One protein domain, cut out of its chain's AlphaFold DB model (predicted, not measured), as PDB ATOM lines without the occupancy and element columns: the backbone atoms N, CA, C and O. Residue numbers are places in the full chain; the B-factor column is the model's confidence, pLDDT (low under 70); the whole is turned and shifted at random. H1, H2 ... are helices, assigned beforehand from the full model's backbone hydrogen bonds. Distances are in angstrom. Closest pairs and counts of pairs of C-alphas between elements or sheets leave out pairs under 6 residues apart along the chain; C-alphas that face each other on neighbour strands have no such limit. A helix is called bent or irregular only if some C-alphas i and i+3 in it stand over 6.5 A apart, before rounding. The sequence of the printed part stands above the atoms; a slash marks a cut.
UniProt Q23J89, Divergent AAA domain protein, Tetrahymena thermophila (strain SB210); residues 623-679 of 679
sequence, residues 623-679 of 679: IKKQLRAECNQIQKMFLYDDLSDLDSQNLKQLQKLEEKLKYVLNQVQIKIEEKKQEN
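This is residues 623 to 679 of the 679 residues of the protein "Divergent AAA domain protein" of Tetrahymena thermophila (strain SB210) (UniProt Q23J89). Two helices, H1 and the longer H2, lie side by side and run opposite ways, like a narrow U with one arm much longer than the other. Their pairing is loose: residues 639 to 645 of the turn stick out at one end, and residues 666 to 679, of which 666 to 677 belong to H2, stick out at the other. The printed part has 57 residues, with H1 and then H2 along the chain and no named strand; its class is all helix. It is extended, a rod spanning 57 by 21 by 6 A, with a radius of gyration of the C-alphas of 16.6 A.

H1, residues 623 to 637, begins at C-alpha 623 at (-13.333, -96.382, 63.419) and is 21.3 A long from first to last C-alpha. The link after it has 9 residues and is short but not tight. H2, residues 647 to 677, is 46.0 A long and ends at C-alpha 677 at (-38.246, -102.100, 67.454). H2 is neither bent nor irregular, but only just: C-alphas 647 and 650 are 6.2 A apart.

H1 and H2 are near each other, with 14 pairs of C-alphas within 10 A and a closest distance of 8.1 A between C-alphas. In H1 every O i to N i+4 pair is within hydrogen-bond range; in H2, 25 of 27 are.

The C-alphas of Asp 642 and Asn 679, the two farthest apart, are 56.7 A apart. Without the stretches that stand free, the body of 36 residues spans 29 by 19 by 6 A. The printed part has no cut and ends at Asn 679, the chain's last residue. The mean pLDDT of the printed part is 75.1, and residues 641 to 648, 650, 675 and 679 are under 70.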
ATOM      1  N   ILE A 623     -13.262 -97.844  63.560       78.06
ATOM      2  CA  ILE A 623     -13.333 -96.382  63.419       78.06
ATOM      3  C   ILE A 623     -12.158 -95.706  64.146       78.06
ATOM      4  O   ILE A 623     -11.446 -94.899  63.550       78.06
ATOM      5  N   LYS A 624     -11.863 -96.079  65.402       82.69
ATOM      6  CA  LYS A 624     -10.701 -95.543  66.143       82.69
ATOM      7  C   LYS A 624      -9.359 -95.886  65.482       82.69
ATOM      8  O   LYS A 624      -8.422 -95.099  65.602       82.69
ATOM      9  N   LYS A 625      -9.238 -97.031  64.801       84.44
ATOM     10  CA  LYS A 625      -8.035 -97.398  64.035       84.44
ATOM     11  C   LYS A 625      -7.899 -96.544  62.770       84.44
ATOM     12  O   LYS A 625      -6.801 -96.057  62.515       84.44
ATOM     13  N   GLN A 626      -8.986 -96.337  62.026       79.44
ATOM     14  CA  GLN A 626      -9.001 -95.494  60.826       79.44
ATOM     15  C   GLN A 626      -8.633 -94.043  61.157       79.44
ATOM     16  O   GLN A 626      -7.668 -93.530  60.600       79.44
ATOM     17  N   LEU A 627      -9.298 -93.429  62.143       79.56
ATOM     18  CA  LEU A 627      -8.992 -92.063  62.592       79.56
ATOM     19  C   LEU A 627      -7.517 -91.897  62.987       79.56
ATOM     20  O   LEU A 627      -6.901 -90.887  62.677       79.56
ATOM     21  N   ARG A 628      -6.920 -92.895  63.653       84.06
ATOM     22  CA  ARG A 628      -5.486 -92.872  63.990       84.06
ATOM     23  C   ARG A 628      -4.591 -92.954  62.755       84.06
ATOM     24  O   ARG A 628      -3.548 -92.315  62.746       84.06
ATOM     25  N   ALA A 629      -4.969 -93.718  61.731       83.88
ATOM     26  CA  ALA A 629      -4.224 -93.767  60.474       83.88
ATOM     27  C   ALA A 629      -4.304 -92.425  59.724       83.88
ATOM     28  O   ALA A 629      -3.271 -91.908  59.308       83.88
ATOM     29  N   GLU A 630      -5.495 -91.827  59.646       83.25
ATOM     30  CA  GLU A 630      -5.733 -90.514  59.032       83.25
ATOM     31  C   GLU A 630      -4.988 -89.397  59.785       83.25
ATOM     32  O   GLU A 630      -4.236 -88.643  59.172       83.25
ATOM     33  N   CYS A 631      -5.074 -89.344  61.121       79.38
ATOM     34  CA  CYS A 631      -4.295 -88.403  61.934       79.38
ATOM     35  C   CYS A 631      -2.777 -88.596  61.776       79.38
ATOM     36  O   CYS A 631      -2.052 -87.611  61.698       79.38
ATOM     37  N   ASN A 632      -2.285 -89.838  61.687       82.31
ATOM     38  CA  ASN A 632      -0.862 -90.106  61.450       82.31
ATOM     39  C   ASN A 632      -0.420 -89.697  60.032       82.31
ATOM     40  O   ASN A 632       0.720 -89.276  59.849       82.31
ATOM     41  N   GLN A 633      -1.291 -89.818  59.025       87.06
ATOM     42  CA  GLN A 633      -1.030 -89.341  57.664       87.06
ATOM     43  C   GLN A 633      -0.976 -87.809  57.624       87.06
ATOM     44  O   GLN A 633      -0.022 -87.249  57.091       87.06
ATOM     45  N   ILE A 634      -1.939 -87.143  58.265       78.94
ATOM     46  CA  ILE A 634      -1.961 -85.687  58.441       78.94
ATOM     47  C   ILE A 634      -0.692 -85.221  59.174       78.94
ATOM     48  O   ILE A 634       0.009 -84.341  58.684       78.94
ATOM     49  N   GLN A 635      -0.319 -85.860  60.291       83.06
ATOM     50  CA  GLN A 635       0.903 -85.530  61.035       83.06
ATOM     51  C   GLN A 635       2.185 -85.742  60.210       83.06
ATOM     52  O   GLN A 635       3.144 -84.996  60.385       83.06
ATOM     53  N   LYS A 636       2.216 -86.724  59.298       85.75
ATOM     54  CA  LYS A 636       3.332 -86.887  58.355       85.75
ATOM     55  C   LYS A 636       3.423 -85.730  57.360       85.75
ATOM     56  O   LYS A 636       4.535 -85.321  57.067       85.75
ATOM     57  N   MET A 637       2.305 -85.189  56.872       79.31
ATOM     58  CA  MET A 637       2.318 -83.995  56.009       79.31
ATOM     59  C   MET A 637       2.859 -82.777  56.778       79.31
ATOM     60  O   MET A 637       3.814 -82.146  56.339       79.31
ATOM     61  N   PHE A 638       2.371 -82.554  58.006       72.12
ATOM     62  CA  PHE A 638       2.881 -81.535  58.942       72.12
ATOM     63  C   PHE A 638       4.376 -81.667  59.324       72.12
ATOM     64  O   PHE A 638       4.896 -80.794  60.012       72.12
ATOM     65  N   LEU A 639       5.065 -82.748  58.937       79.62
ATOM     66  CA  LEU A 639       6.495 -82.965  59.196       79.62
ATOM     67  C   LEU A 639       7.406 -82.643  57.997       79.62
ATOM     68  O   LEU A 639       8.623 -82.749  58.146       79.62
ATOM     69  N   TYR A 640       6.848 -82.272  56.837       70.12
ATOM     70  CA  TYR A 640       7.618 -81.974  55.619       70.12
ATOM     71  C   TYR A 640       7.422 -80.560  55.053       70.12
ATOM     72  O   TYR A 640       8.297 -80.109  54.318       70.12
ATOM     73  N   ASP A 641       6.341 -79.862  55.411       56.50
ATOM     74  CA  ASP A 641       6.066 -78.491  54.962       56.50
ATOM     75  C   ASP A 641       6.429 -77.451  56.043       56.50
ATOM     76  O   ASP A 641       6.184 -77.669  57.234       56.50
ATOM     77  N   ASP A 642       6.983 -76.303  55.634       61.91
ATOM     78  CA  ASP A 642       7.275 -75.184  56.541       61.91
ATOM     79  C   ASP A 642       5.978 -74.626  57.156       61.91
ATOM     80  O   ASP A 642       5.010 -74.297  56.469       61.91
ATOM     81  N   LEU A 643       5.950 -74.519  58.487       59.59
ATOM     82  CA  LEU A 643       4.716 -74.398  59.278       59.59
ATOM     83  C   LEU A 643       4.008 -73.023  59.212       59.59
ATOM     84  O   LEU A 643       3.063 -72.800  59.968       59.59
ATOM     85  N   SER A 644       4.444 -72.087  58.363       64.00
ATOM     86  CA  SER A 644       4.008 -70.679  58.408       64.00
ATOM     87  C   SER A 644       2.590 -70.413  57.886       64.00
ATOM     88  O   SER A 644       1.906 -69.555  58.439       64.00
ATOM     89  N   ASP A 645       2.126 -71.147  56.870       62.22
ATOM     90  CA  ASP A 645       0.873 -70.833  56.146       62.22
ATOM     91  C   ASP A 645      -0.309 -71.762  56.511       62.22
ATOM     92  O   ASP A 645      -1.356 -71.779  55.858       62.22
ATOM     93  N   LEU A 646      -0.149 -72.581  57.553       56.16
ATOM     94  CA  LEU A 646      -0.793 -73.900  57.626       56.16
ATOM     95  C   LEU A 646      -2.086 -73.974  58.477       56.16
ATOM     96  O   LEU A 646      -2.761 -75.006  58.508       56.16
ATOM     97  N   ASP A 647      -2.464 -72.878  59.143       65.94
ATOM     98  CA  ASP A 647      -3.462 -72.858  60.233       65.94
ATOM     99  C   ASP A 647      -4.939 -72.976  59.780       65.94
ATOM    100  O   ASP A 647      -5.779 -73.553  60.472       65.94
ATOM    101  N   SER A 648      -5.299 -72.431  58.610       69.06
ATOM    102  CA  SER A 648      -6.716 -72.219  58.233       69.06
ATOM    103  C   SER A 648      -7.379 -73.415  57.541       69.06
ATOM    104  O   SER A 648      -8.528 -73.755  57.844       69.06
ATOM    105  N   GLN A 649      -6.697 -74.059  56.586       73.25
ATOM    106  CA  GLN A 649      -7.287 -75.175  55.835       73.25
ATOM    107  C   GLN A 649      -7.262 -76.483  56.634       73.25
ATOM    108  O   GLN A 649      -8.258 -77.209  56.640       73.25
ATOM    109  N   ASN A 650      -6.176 -76.771  57.352       68.75
ATOM    110  CA  ASN A 650      -6.011 -78.060  58.027       68.75
ATOM    111  C   ASN A 650      -6.904 -78.189  59.271       68.75
ATOM    112  O   ASN A 650      -7.453 -79.265  59.516       68.75
ATOM    113  N   LEU A 651      -7.178 -77.085  59.980       72.75
ATOM    114  CA  LEU A 651      -8.188 -77.061  61.044       72.75
ATOM    115  C   LEU A 651      -9.589 -77.408  60.504       72.75
ATOM    116  O   LEU A 651     -10.304 -78.211  61.106       72.75
ATOM    117  N   LYS A 652      -9.955 -76.886  59.323       77.94
ATOM    118  CA  LYS A 652     -11.223 -77.214  58.643       77.94
ATOM    119  C   LYS A 652     -11.274 -78.669  58.172       77.94
ATOM    120  O   LYS A 652     -12.339 -79.280  58.227       77.94
ATOM    121  N   GLN A 653     -10.151 -79.253  57.740       77.31
ATOM    122  CA  GLN A 653     -10.088 -80.685  57.409       77.31
ATOM    123  C   GLN A 653     -10.316 -81.566  58.648       77.31
ATOM    124  O   GLN A 653     -11.120 -82.496  58.586       77.31
ATOM    125  N   LEU A 654      -9.687 -81.238  59.783       72.50
ATOM    126  CA  LEU A 654      -9.890 -81.940  61.057       72.50
ATOM    127  C   LEU A 654     -11.338 -81.833  61.559       72.50
ATOM    128  O   LEU A 654     -11.941 -82.851  61.891       72.50
ATOM    129  N   GLN A 655     -11.934 -80.637  61.531       77.88
ATOM    130  CA  GLN A 655     -13.349 -80.434  61.876       77.88
ATOM    131  C   GLN A 655     -14.280 -81.265  60.974       77.88
ATOM    132  O   GLN A 655     -15.175 -81.953  61.464       77.88
ATOM    133  N   LYS A 656     -14.019 -81.293  59.660       81.12
ATOM    134  CA  LYS A 656     -14.783 -82.088  58.683       81.12
ATOM    135  C   LYS A 656     -14.652 -83.604  58.899       81.12
ATOM    136  O   LYS A 656     -15.582 -84.345  58.575       81.12
ATOM    137  N   LEU A 657     -13.532 -84.083  59.448       74.31
ATOM    138  CA  LEU A 657     -13.378 -85.476  59.891       74.31
ATOM    139  C   LEU A 657     -14.150 -85.750  61.192       74.31
ATOM    140  O   LEU A 657     -14.813 -86.783  61.297       74.31
ATOM    141  N   GLU A 658     -14.141 -84.821  62.150       78.81
ATOM    142  CA  GLU A 658     -14.903 -84.945  63.399       78.81
ATOM    143  C   GLU A 658     -16.427 -84.972  63.156       78.81
ATOM    144  O   GLU A 658     -17.148 -85.751  63.782       78.81
ATOM    145  N   GLU A 659     -16.937 -84.181  62.208       79.12
ATOM    146  CA  GLU A 659     -18.354 -84.217  61.820       79.12
ATOM    147  C   GLU A 659     -18.734 -85.508  61.086       79.12
ATOM    148  O   GLU A 659     -19.744 -86.127  61.430       79.12
ATOM    149  N   LYS A 660     -17.900 -85.984  60.146       76.00
ATOM    150  CA  LYS A 660     -18.081 -87.309  59.520       76.00
ATOM    151  C   LYS A 660     -18.148 -88.421  60.569       76.00
ATOM    152  O   LYS A 660     -19.007 -89.297  60.479       76.00
ATOM    153  N   LEU A 661     -17.278 -88.371  61.578       71.62
ATOM    154  CA  LEU A 661     -17.266 -89.318  62.692       71.62
ATOM    155  C   LEU A 661     -18.578 -89.283  63.489       71.62
ATOM    156  O   LEU A 661     -19.181 -90.333  63.718       71.62
ATOM    157  N   LYS A 662     -19.046 -88.090  63.882       77.00
ATOM    158  CA  LYS A 662     -20.329 -87.914  64.589       77.00
ATOM    159  C   LYS A 662     -21.500 -88.452  63.765       77.00
ATOM    160  O   LYS A 662     -22.340 -89.168  64.307       77.00
ATOM    161  N   TYR A 663     -21.521 -88.179  62.459       79.38
ATOM    162  CA  TYR A 663     -22.540 -88.692  61.544       79.38
ATOM    163  C   TYR A 663     -22.543 -90.228  61.474       79.38
ATOM    164  O   TYR A 663     -23.593 -90.837  61.673       79.38
ATOM    165  N   VAL A 664     -21.386 -90.871  61.265       74.06
ATOM    166  CA  VAL A 664     -21.285 -92.344  61.205       74.06
ATOM    167  C   VAL A 664     -21.714 -92.989  62.525       74.06
ATOM    168  O   VAL A 664     -22.469 -93.960  62.513       74.06
ATOM    169  N   LEU A 665     -21.298 -92.436  63.669       74.69
ATOM    170  CA  LEU A 665     -21.723 -92.933  64.983       74.69
ATOM    171  C   LEU A 665     -23.240 -92.793  65.193       74.69
ATOM    172  O   LEU A 665     -23.853 -93.704  65.750       74.69
ATOM    173  N   ASN A 666     -23.853 -91.709  64.707       78.06
ATOM    174  CA  ASN A 666     -25.301 -91.521  64.765       78.06
ATOM    175  C   ASN A 666     -26.046 -92.515  63.854       78.06
ATOM    176  O   ASN A 666     -26.983 -93.163  64.303       78.06
ATOM    177  N   GLN A 667     -25.588 -92.724  62.615       76.69
ATOM    178  CA  GLN A 667     -26.168 -93.713  61.690       76.69
ATOM    179  C   GLN A 667     -26.097 -95.148  62.241       76.69
ATOM    180  O   GLN A 667     -27.063 -95.905  62.147       76.69
ATOM    181  N   VAL A 668     -24.979 -95.518  62.878       72.69
ATOM    182  CA  VAL A 668     -24.842 -96.804  63.584       72.69
ATOM    183  C   VAL A 668     -25.806 -96.896  64.769       72.69
ATOM    184  O   VAL A 668     -26.364 -97.961  65.018       72.69
ATOM    185  N   GLN A 669     -26.015 -95.804  65.507       77.88
ATOM    186  CA  GLN A 669     -26.939 -95.781  66.639       77.88
ATOM    187  C   GLN A 669     -28.407 -95.884  66.187       77.88
ATOM    188  O   GLN A 669     -29.129 -96.694  66.762       77.88
ATOM    189  N   ILE A 670     -28.819 -95.171  65.132       78.31
ATOM    190  CA  ILE A 670     -30.166 -95.253  64.535       78.31
ATOM    191  C   ILE A 670     -30.495 -96.701  64.152       78.31
ATOM    192  O   ILE A 670     -31.452 -97.263  64.681       78.31
ATOM    193  N   LYS A 671     -29.630 -97.359  63.365       72.62
ATOM    194  CA  LYS A 671     -29.816 -98.765  62.949       72.62
ATOM    195  C   LYS A 671     -29.915 -99.765  64.098       72.62
ATOM    196  O   LYS A 671     -30.416-100.873  63.918       72.62
ATOM    197  N   ILE A 672     -29.416 -99.410  65.280       72.00
ATOM    198  CA  ILE A 672     -29.506-100.258  66.470       72.00
ATOM    199  C   ILE A 672     -30.825-100.039  67.212       72.00
ATOM    200  O   ILE A 672     -31.351-101.000  67.762       72.00
ATOM    201  N   GLU A 673     -31.377 -98.826  67.214       79.12
ATOM    202  CA  GLU A 673     -32.708 -98.575  67.776       79.12
ATOM    203  C   GLU A 673     -33.818 -99.103  66.848       79.12
ATOM    204  O   GLU A 673     -34.745 -99.738  67.342       79.12
ATOM    205  N   GLU A 674     -33.666 -98.995  65.520       78.94
ATOM    206  CA  GLU A 674     -34.521 -99.685  64.530       78.94
ATOM    207  C   GLU A 674     -34.579-101.198  64.821       78.94
ATOM    208  O   GLU A 674     -35.647-101.764  65.050       78.94
ATOM    209  N   LYS A 675     -33.412-101.849  64.946       68.06
ATOM    210  CA  LYS A 675     -33.297-103.279  65.294       68.06
ATOM    211  C   LYS A 675     -33.889-103.645  66.665       68.06
ATOM    212  O   LYS A 675     -34.193-104.817  66.869       68.06
ATOM    213  N   LYS A 676     -34.054-102.704  67.606       73.44
ATOM    214  CA  LYS A 676     -34.773-102.957  68.873       73.44
ATOM    215  C   LYS A 676     -36.290-102.908  68.714       73.44
ATOM    216  O   LYS A 676     -36.971-103.523  69.515       73.44
ATOM    217  N   GLN A 677     -36.808-102.170  67.736       82.62
ATOM    218  CA  GLN A 677     -38.246-102.100  67.454       82.62
ATOM    219  C   GLN A 677     -38.729-103.312  66.631       82.62
ATOM    220  O   GLN A 677     -39.920-103.602  66.605       82.62
ATOM    221  N   GLU A 678     -37.805-104.041  65.991       74.62
ATOM    222  CA  GLU A 678     -38.062-105.306  65.280       74.62
ATOM    223  C   GLU A 678     -38.127-106.566  66.185       74.62
ATOM    224  O   GLU A 678     -38.382-107.650  65.654       74.62
ATOM    225  N   ASN A 679     -37.842-106.475  67.496       61.34
ATOM    226  CA  ASN A 679     -37.713-107.627  68.418       61.34
ATOM    227  C   ASN A 679     -38.570-107.484  69.683       61.34
ATOM    228  O   ASN A 679     -39.152-108.516  70.080       61.34
TER     229      ASN A 679